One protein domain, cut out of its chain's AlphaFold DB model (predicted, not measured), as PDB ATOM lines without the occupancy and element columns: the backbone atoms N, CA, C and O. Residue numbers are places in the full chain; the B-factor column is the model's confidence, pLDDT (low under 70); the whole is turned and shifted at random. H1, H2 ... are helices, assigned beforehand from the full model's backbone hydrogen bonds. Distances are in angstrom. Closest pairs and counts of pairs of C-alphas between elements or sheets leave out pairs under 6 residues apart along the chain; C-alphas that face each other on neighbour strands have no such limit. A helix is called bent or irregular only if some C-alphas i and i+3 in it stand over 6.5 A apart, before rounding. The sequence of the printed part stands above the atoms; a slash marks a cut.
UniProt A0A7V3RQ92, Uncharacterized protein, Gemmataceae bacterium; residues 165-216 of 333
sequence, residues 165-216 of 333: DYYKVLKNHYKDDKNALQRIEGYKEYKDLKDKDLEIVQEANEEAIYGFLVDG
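AT A GLANCE: This is residues 165 to 216 of the 333 residues of an uncharacterized protein of Gemmataceae bacterium (UniProt A0A7V3RQ92). A hairpin of two short helices, H1 and H2, packs by H1 alone on one long helix, H3, which crosses H1 nearly at a right angle. H1 is in the middle, with H2 side by side with it on one side and H3 on the other, and residues 209 to 214, at the end of H3 and just after it, stick out. The printed part has 52 residues with three named helices, in the order H1, H2, H3 along the chain, and no named strand; the class is all helix. It is compact, with a radius of gyration of the C-alphas of 11.2 A, and the C-alphas span 33 by 23 by 16 A.

HOW THE PARTS SIT: The longest helix is H3, residues 195 to 210. It touches H1, residues 166 to 173, with residues 197 to 204 alone. The closest C-alphas of the two are those of Tyr 166 and Val 201, 6.0 A apart. Their lines stand about perpendicular, at 80 degrees, and their centres are 10.4 A apart. H1 also touches H2, residues 178 to 185, and the closest C-alphas there are those of Lys 171 and Leu 181, 6.7 A apart. H1 and H2 run opposite ways at a shallow tilt of 11 degrees, with 10.5 A from centre to centre, and form a helical hairpin. H2 and H3 are apart, with no C-alpha of the one within 8 A of the other. In H1, H2 and H3 every backbone O i to N i+4 pair is within hydrogen-bond range.

IN THESE COORDINATES: H3 runs from Asp 195, with its C-alpha at (116.551, 70.440, 104.506), to Tyr 210, with its C-alpha at (115.373, 58.885, 84.555), 23.1 A from first to last C-alpha. H1 begins at Tyr 166, with its C-alpha at (119.153, 73.783, 91.655), and ends at His 173, 10.6 A on. H2 runs from Lys 178 to Glu 185, 10.8 A between their C-alphas. No helix is bent or irregular.

THE WHOLE: The two C-alphas farthest apart are those of Asn 179 and Phe 212, at 33.4 A. The first and last printed C-alphas, of Asp 165 and Gly 216, are 9.4 A apart. The printed part has no cut. The link from H1 to H2 is tight, with 4 residues between them, and the link from H2 to H3 is short, with 9. Residues 209 to 214, of which 209 and 210 belong to H3, stand free. The mean pLDDT of the printed part is 76.6, and it is under 70 in residues 208 to 216, of which 208 to 210 belong to H3.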
ATOM      1  N   ASP A 165     120.159  72.260  87.417       78.69
ATOM      2  CA  ASP A 165     120.359  73.580  88.013       78.69
ATOM      3  C   ASP A 165     119.392  73.787  89.188       78.69
ATOM      4  O   ASP A 165     118.208  74.101  89.005       78.69
ATOM      5  N   TYR A 166     119.915  73.656  90.409       77.69
ATOM      6  CA  TYR A 166     119.153  73.783  91.655       77.69
ATOM      7  C   TYR A 166     118.381  75.111  91.737       77.69
ATOM      8  O   TYR A 166     117.225  75.138  92.156       77.69
ATOM      9  N   TYR A 167     118.971  76.212  91.257       80.75
ATOM     10  CA  TYR A 167     118.326  77.527  91.228       80.75
ATOM     11  C   TYR A 167     117.073  77.540  90.339       80.75
ATOM     12  O   TYR A 167     116.046  78.095  90.731       80.75
ATOM     13  N   LYS A 168     117.123  76.912  89.155       84.12
ATOM     14  CA  LYS A 168     115.997  76.873  88.205       84.12
ATOM     15  C   LYS A 168     114.844  76.035  88.767       84.12
ATOM     16  O   LYS A 168     113.691  76.446  88.652       84.12
ATOM     17  N   VAL A 169     115.156  74.913  89.418       83.75
ATOM     18  CA  VAL A 169     114.169  74.046  90.090       83.75
ATOM     19  C   VAL A 169     113.488  74.789  91.234       83.75
ATOM     20  O   VAL A 169     112.265  74.921  91.242       83.75
ATOM     21  N   LEU A 170     114.273  75.355  92.153       83.56
ATOM     22  CA  LEU A 170     113.748  76.059  93.324       83.56
ATOM     23  C   LEU A 170     112.943  77.303  92.929       83.56
ATOM     24  O   LEU A 170     111.857  77.532  93.457       83.56
ATOM     25  N   LYS A 171     113.413  78.075  91.943       86.75
ATOM     26  CA  LYS A 171     112.674  79.228  91.410       86.75
ATOM     27  C   LYS A 171     111.345  78.825  90.772       86.75
ATOM     28  O   LYS A 171     110.375  79.570  90.875       86.75
ATOM     29  N   ASN A 172     111.292  77.667  90.114       86.12
ATOM     30  CA  ASN A 172     110.057  77.148  89.537       86.12
ATOM     31  C   ASN A 172     109.082  76.615  90.591       86.12
ATOM     32  O   ASN A 172     107.875  76.741  90.389       86.12
ATOM     33  N   HIS A 173     109.591  76.053  91.686       85.69
ATOM     34  CA  HIS A 173     108.783  75.551  92.794       85.69
ATOM     35  C   HIS A 173     108.205  76.694  93.651       85.69
ATOM     36  O   HIS A 173     107.029  76.683  93.998       85.69
ATOM     37  N   TYR A 174     109.002  77.729  93.937       85.69
ATOM     38  CA  TYR A 174     108.629  78.852  94.806       85.69
ATOM     39  C   TYR A 174     108.238  80.133  94.048       85.69
ATOM     40  O   TYR A 174     108.447  81.231  94.563       85.69
ATOM     41  N   LYS A 175     107.671  80.025  92.836       83.44
ATOM     42  CA  LYS A 175     107.351  81.179  91.960       83.44
ATOM     43  C   LYS A 175     106.636  82.335  92.673       83.44
ATOM     44  O   LYS A 175     106.897  83.492  92.348       83.44
ATOM     45  N   ASP A 176     105.788  82.016  93.648       84.94
ATOM     46  CA  ASP A 176     104.941  82.985  94.346       84.94
ATOM     47  C   ASP A 176     105.508  83.455  95.704       84.94
ATOM     48  O   ASP A 176     105.058  84.472  96.240       84.94
ATOM     49  N   ASP A 177     106.522  82.778  96.261       85.38
ATOM     50  CA  ASP A 177     107.072  83.089  97.587       85.38
ATOM     51  C   ASP A 177     108.361  83.925  97.499       85.38
ATOM     52  O   ASP A 177     109.477  83.426  97.321       85.38
ATOM     53  N   LYS A 178     108.208  85.240  97.686       83.75
ATOM     54  CA  LYS A 178     109.313  86.214  97.655       83.75
ATOM     55  C   LYS A 178     110.371  85.973  98.737       83.75
ATOM     56  O   LYS A 178     111.540  86.280  98.503       83.75
ATOM     57  N   ASN A 179     109.990  85.430  99.895       82.94
ATOM     58  CA  ASN A 179     110.930  85.171 100.988       82.94
ATOM     59  C   ASN A 179     111.787  83.936 100.687       82.94
ATOM     60  O   ASN A 179     112.983  83.918 100.981       82.94
ATOM     61  N   ALA A 180     111.191  82.917 100.061       79.44
ATOM     62  CA  ALA A 180     111.925  81.759  99.568       79.44
ATOM     63  C   ALA A 180     112.904  82.153  98.450       79.44
ATOM     64  O   ALA A 180     114.055  81.731  98.484       79.44
ATOM     65  N   LEU A 181     112.506  83.032  97.524       82.62
ATOM     66  CA  LEU A 181     113.391  83.527  96.458       82.62
ATOM     67  C   LEU A 181     114.635  84.256  96.995       82.62
ATOM     68  O   LEU A 181     115.739  83.980  96.536       82.62
ATOM     69  N   GLN A 182     114.487  85.109  98.012       83.44
ATOM     70  CA  GLN A 182     115.633  85.768  98.658       83.44
ATOM     71  C   GLN A 182     116.556  84.780  99.386       83.44
ATOM     72  O   GLN A 182     117.771  84.970  99.409       83.44
ATOM     73  N   ARG A 183     116.001  83.707  99.967       83.12
ATOM     74  CA  ARG A 183     116.798  82.625 100.564       83.12
ATOM     75  C   ARG A 183     117.601  81.878  99.497       83.12
ATOM     76  O   ARG A 183     118.778  81.611  99.718       83.12
ATOM     77  N   ILE A 184     116.982  81.595  98.351       82.81
ATOM     78  CA  ILE A 184     117.606  80.883  97.229       82.81
ATOM     79  C   ILE A 184     118.774  81.681  96.638       82.81
ATOM     80  O   ILE A 184     119.812  81.104  96.333       82.81
ATOM     81  N   GLU A 185     118.642  83.006  96.527       82.62
ATOM     82  CA  GLU A 185     119.727  83.898  96.085       82.62
ATOM     83  C   GLU A 185     120.952  83.881  97.018       82.62
ATOM     84  O   GLU A 185     122.054  84.245  96.606       82.62
ATOM     85  N   GLY A 186     120.775  83.448  98.272       81.19
ATOM     86  CA  GLY A 186     121.858  83.281  99.236       81.19
ATOM     87  C   GLY A 186     122.705  82.020  99.031       81.19
ATOM     88  O   GLY A 186     123.824  81.972  99.545       81.19
ATOM     89  N   TYR A 187     122.209  81.021  98.294       81.81
ATOM     90  CA  TYR A 187     122.946  79.790  98.002       81.81
ATOM     91  C   TYR A 187     123.923  80.017  96.846       81.81
ATOM     92  O   TYR A 187     123.525  80.470  95.772       81.81
ATOM     93  N   LYS A 188     125.210  79.716  97.061       78.31
ATOM     94  CA  LYS A 188     126.241  79.833  96.015       78.31
ATOM     95  C   LYS A 188     126.624  78.476  95.449       78.31
ATOM     96  O   LYS A 188     126.878  78.360  94.251       78.31
ATOM     97  N   GLU A 189     126.661  77.462  96.303       78.56
ATOM     98  CA  GLU A 189     126.996  76.095  95.929       78.56
ATOM     99  C   GLU A 189     125.855  75.137  96.277       78.56
ATOM    100  O   GLU A 189     125.070  75.379  97.193       78.56
ATOM    101  N   TYR A 190     125.805  73.996  95.583       74.62
ATOM    102  CA  TYR A 190     124.837  72.931  95.871       74.62
ATOM    103  C   TYR A 190     124.903  72.452  97.337       74.62
ATOM    104  O   TYR A 190     123.908  72.055  97.935       74.62
ATOM    105  N   LYS A 191     126.085  72.542  97.950       80.88
ATOM    106  CA  LYS A 191     126.331  72.152  99.345       80.88
ATOM    107  C   LYS A 191     125.670  73.079 100.365       80.88
ATOM    108  O   LYS A 191     125.536  72.691 101.521       80.88
ATOM    109  N   ASP A 192     125.264  74.280  99.952       81.56
ATOM    110  CA  ASP A 192     124.645  75.256 100.845       81.56
ATOM    111  C   ASP A 192     123.142  74.994 101.050       81.56
ATOM    112  O   ASP A 192     122.537  75.594 101.946       81.56
ATOM    113  N   LEU A 193     122.534  74.115 100.237       81.25
ATOM    114  CA  LEU A 193     121.113  73.790 100.323       81.25
ATOM    115  C   LEU A 193     120.784  73.116 101.657       81.25
ATOM    116  O   LEU A 193     121.512  72.254 102.148       81.25
ATOM    117  N   LYS A 194     119.652  73.514 102.241       84.94
ATOM    118  CA  LYS A 194     119.195  73.031 103.548       84.94
ATOM    119  C   LYS A 194     117.876  72.284 103.427       84.94
ATOM    120  O   LYS A 194     116.978  72.746 102.726       84.94
ATOM    121  N   ASP A 195     117.765  71.199 104.187       83.88
ATOM    122  CA  ASP A 195     116.551  70.440 104.506       83.88
ATOM    123  C   ASP A 195     115.545  70.360 103.344       83.88
ATOM    124  O   ASP A 195     115.772  69.655 102.366       83.88
ATOM    125  N   LYS A 196     114.457  71.135 103.408       82.56
ATOM    126  CA  LYS A 196     113.362  71.107 102.428       82.56
ATOM    127  C   LYS A 196     113.790  71.513 101.020       82.56
ATOM    128  O   LYS A 196     113.298  70.953 100.051       82.56
ATOM    129  N   ASP A 197     114.693  72.486 100.897       81.94
ATOM    130  CA  ASP A 197     115.182  72.923  99.587       81.94
ATOM    131  C   ASP A 197     116.115  71.855  98.985       81.94
ATOM    132  O   ASP A 197     116.137  71.677  97.770       81.94
ATOM    133  N   LEU A 198     116.832  71.103  99.833       84.19
ATOM    134  CA  LEU A 198     117.644  69.961  99.413       84.19
ATOM    135  C   LEU A 198     116.764  68.794  98.945       84.19
ATOM    136  O   LEU A 198     117.039  68.241  97.887       84.19
ATOM    137  N   GLU A 199     115.705  68.454  99.685       84.25
ATOM    138  CA  GLU A 199     114.765  67.377  99.329       84.25
ATOM    139  C   GLU A 199     114.090  67.637  97.974       84.25
ATOM    140  O   GLU A 199     114.111  66.770  97.105       84.25
ATOM    141  N   ILE A 200     113.588  68.857  97.744       83.50
ATOM    142  CA  ILE A 200     112.950  69.245  96.471       83.50
ATOM    143  C   ILE A 200     113.929  69.114  95.298       83.50
ATOM    144  O   ILE A 200     113.566  68.668  94.209       83.50
ATOM    145  N   VAL A 201     115.184  69.522  95.498       82.31
ATOM    146  CA  VAL A 201     116.199  69.422  94.445       82.31
ATOM    147  C   VAL A 201     116.645  67.978  94.248       82.31
ATOM    148  O   VAL A 201     116.870  67.593  93.108       82.31
ATOM    149  N   GLN A 202     116.741  67.169  95.305       82.44
ATOM    150  CA  GLN A 202     117.052  65.741  95.202       82.44
ATOM    151  C   GLN A 202     115.969  64.983  94.434       82.44
ATOM    152  O   GLN A 202     116.311  64.239  93.520       82.44
ATOM    153  N   GLU A 203     114.694  65.231  94.727       82.62
ATOM    154  CA  GLU A 203     113.564  64.626  94.013       82.62
ATOM    155  C   GLU A 203     113.577  65.012  92.525       82.62
ATOM    156  O   GLU A 203     113.539  64.147  91.649       82.62
ATOM    157  N   ALA A 204     113.769  66.298  92.216       77.12
ATOM    158  CA  ALA A 204     113.909  66.758  90.833       77.12
ATOM    159  C   ALA A 204     115.152  66.177  90.131       77.12
ATOM    160  O   ALA A 204     115.142  65.954  88.920       77.12
ATOM    161  N   ASN A 205     116.237  65.941  90.873       74.81
ATOM    162  CA  ASN A 205     117.455  65.328  90.354       74.81
ATOM    163  C   ASN A 205     117.221  63.840  90.049       74.81
ATOM    164  O   ASN A 205     117.644  63.373  88.996       74.81
ATOM    165  N   GLU A 206     116.506  63.110  90.908       72.31
ATOM    166  CA  GLU A 206     116.092  61.724  90.659       72.31
ATOM    167  C   GLU A 206     115.175  61.618  89.435       72.31
ATOM    168  O   GLU A 206     115.428  60.792  88.555       72.31
ATOM    169  N   GLU A 207     114.178  62.492  89.300       72.25
ATOM    170  CA  GLU A 207     113.323  62.530  88.106       72.25
ATOM    171  C   GLU A 207     114.122  62.842  86.831       72.25
ATOM    172  O   GLU A 207     113.948  62.183  85.801       72.25
ATOM    173  N   ALA A 208     115.049  63.802  86.895       66.31
ATOM    174  CA  ALA A 208     115.908  64.153  85.768       66.31
ATOM    175  C   ALA A 208     116.903  63.039  85.407       66.31
ATOM    176  O   ALA A 208     117.257  62.903  84.239       66.31
ATOM    177  N   ILE A 209     117.327  62.206  86.365       63.53
ATOM    178  CA  ILE A 209     118.187  61.040  86.110       63.53
ATOM    179  C   ILE A 209     117.488  60.016  85.201       63.53
ATOM    180  O   ILE A 209     118.155  59.412  84.353       63.53
ATOM    181  N   TYR A 210     116.168  59.844  85.338       59.44
ATOM    182  CA  TYR A 210     115.373  58.885  84.555       59.44
ATOM    183  C   TYR A 210     114.633  59.502  83.354       59.44
ATOM    184  O   TYR A 210     114.197  58.773  82.458       59.44
ATOM    185  N   GLY A 211     114.496  60.827  83.293       53.59
ATOM    186  CA  GLY A 211     113.807  61.529  82.213       53.59
ATOM    187  C   GLY A 211     114.604  61.564  80.905       53.59
ATOM    188  O   GLY A 211     115.540  62.336  80.765       53.59
ATOM    189  N   PHE A 212     114.189  60.803  79.887       45.84
ATOM    190  CA  PHE A 212     114.821  60.796  78.550       45.84
ATOM    191  C   PHE A 212     114.731  62.147  77.794       45.84
ATOM    192  O   PHE A 212     115.420  62.333  76.796       45.84
ATOM    193  N   LEU A 213     113.877  63.079  78.242       44.28
ATOM    194  CA  LEU A 213     113.424  64.248  77.466       44.28
ATOM    195  C   LEU A 213     113.583  65.619  78.153       44.28
ATOM    196  O   LEU A 213     113.118  66.608  77.591       44.28
ATOM    197  N   VAL A 214     114.197  65.713  79.337       39.94
ATOM    198  CA  VAL A 214     114.264  66.981  80.092       39.94
ATOM    199  C   VAL A 214     115.664  67.599  80.009       39.94
ATOM    200  O   VAL A 214     116.657  66.886  80.086       39.94
ATOM    201  N   ASP A 215     115.701  68.921  79.802       45.44
ATOM    202  CA  ASP A 215     116.868  69.813  79.713       45.44
ATOM    203  C   ASP A 215     118.119  69.304  80.453       45.44
ATOM    204  O   ASP A 215     118.203  69.353  81.679       45.44
ATOM    205  N   GLY A 216     119.125  68.890  79.679       52.62
ATOM    206  CA  GLY A 216     120.393  68.363  80.180       52.62
ATOM    207  C   GLY A 216     120.432  66.845  80.073       52.62
ATOM    208  O   GLY A 216     119.751  66.150  80.809       52.62
TER     209      GLY A 216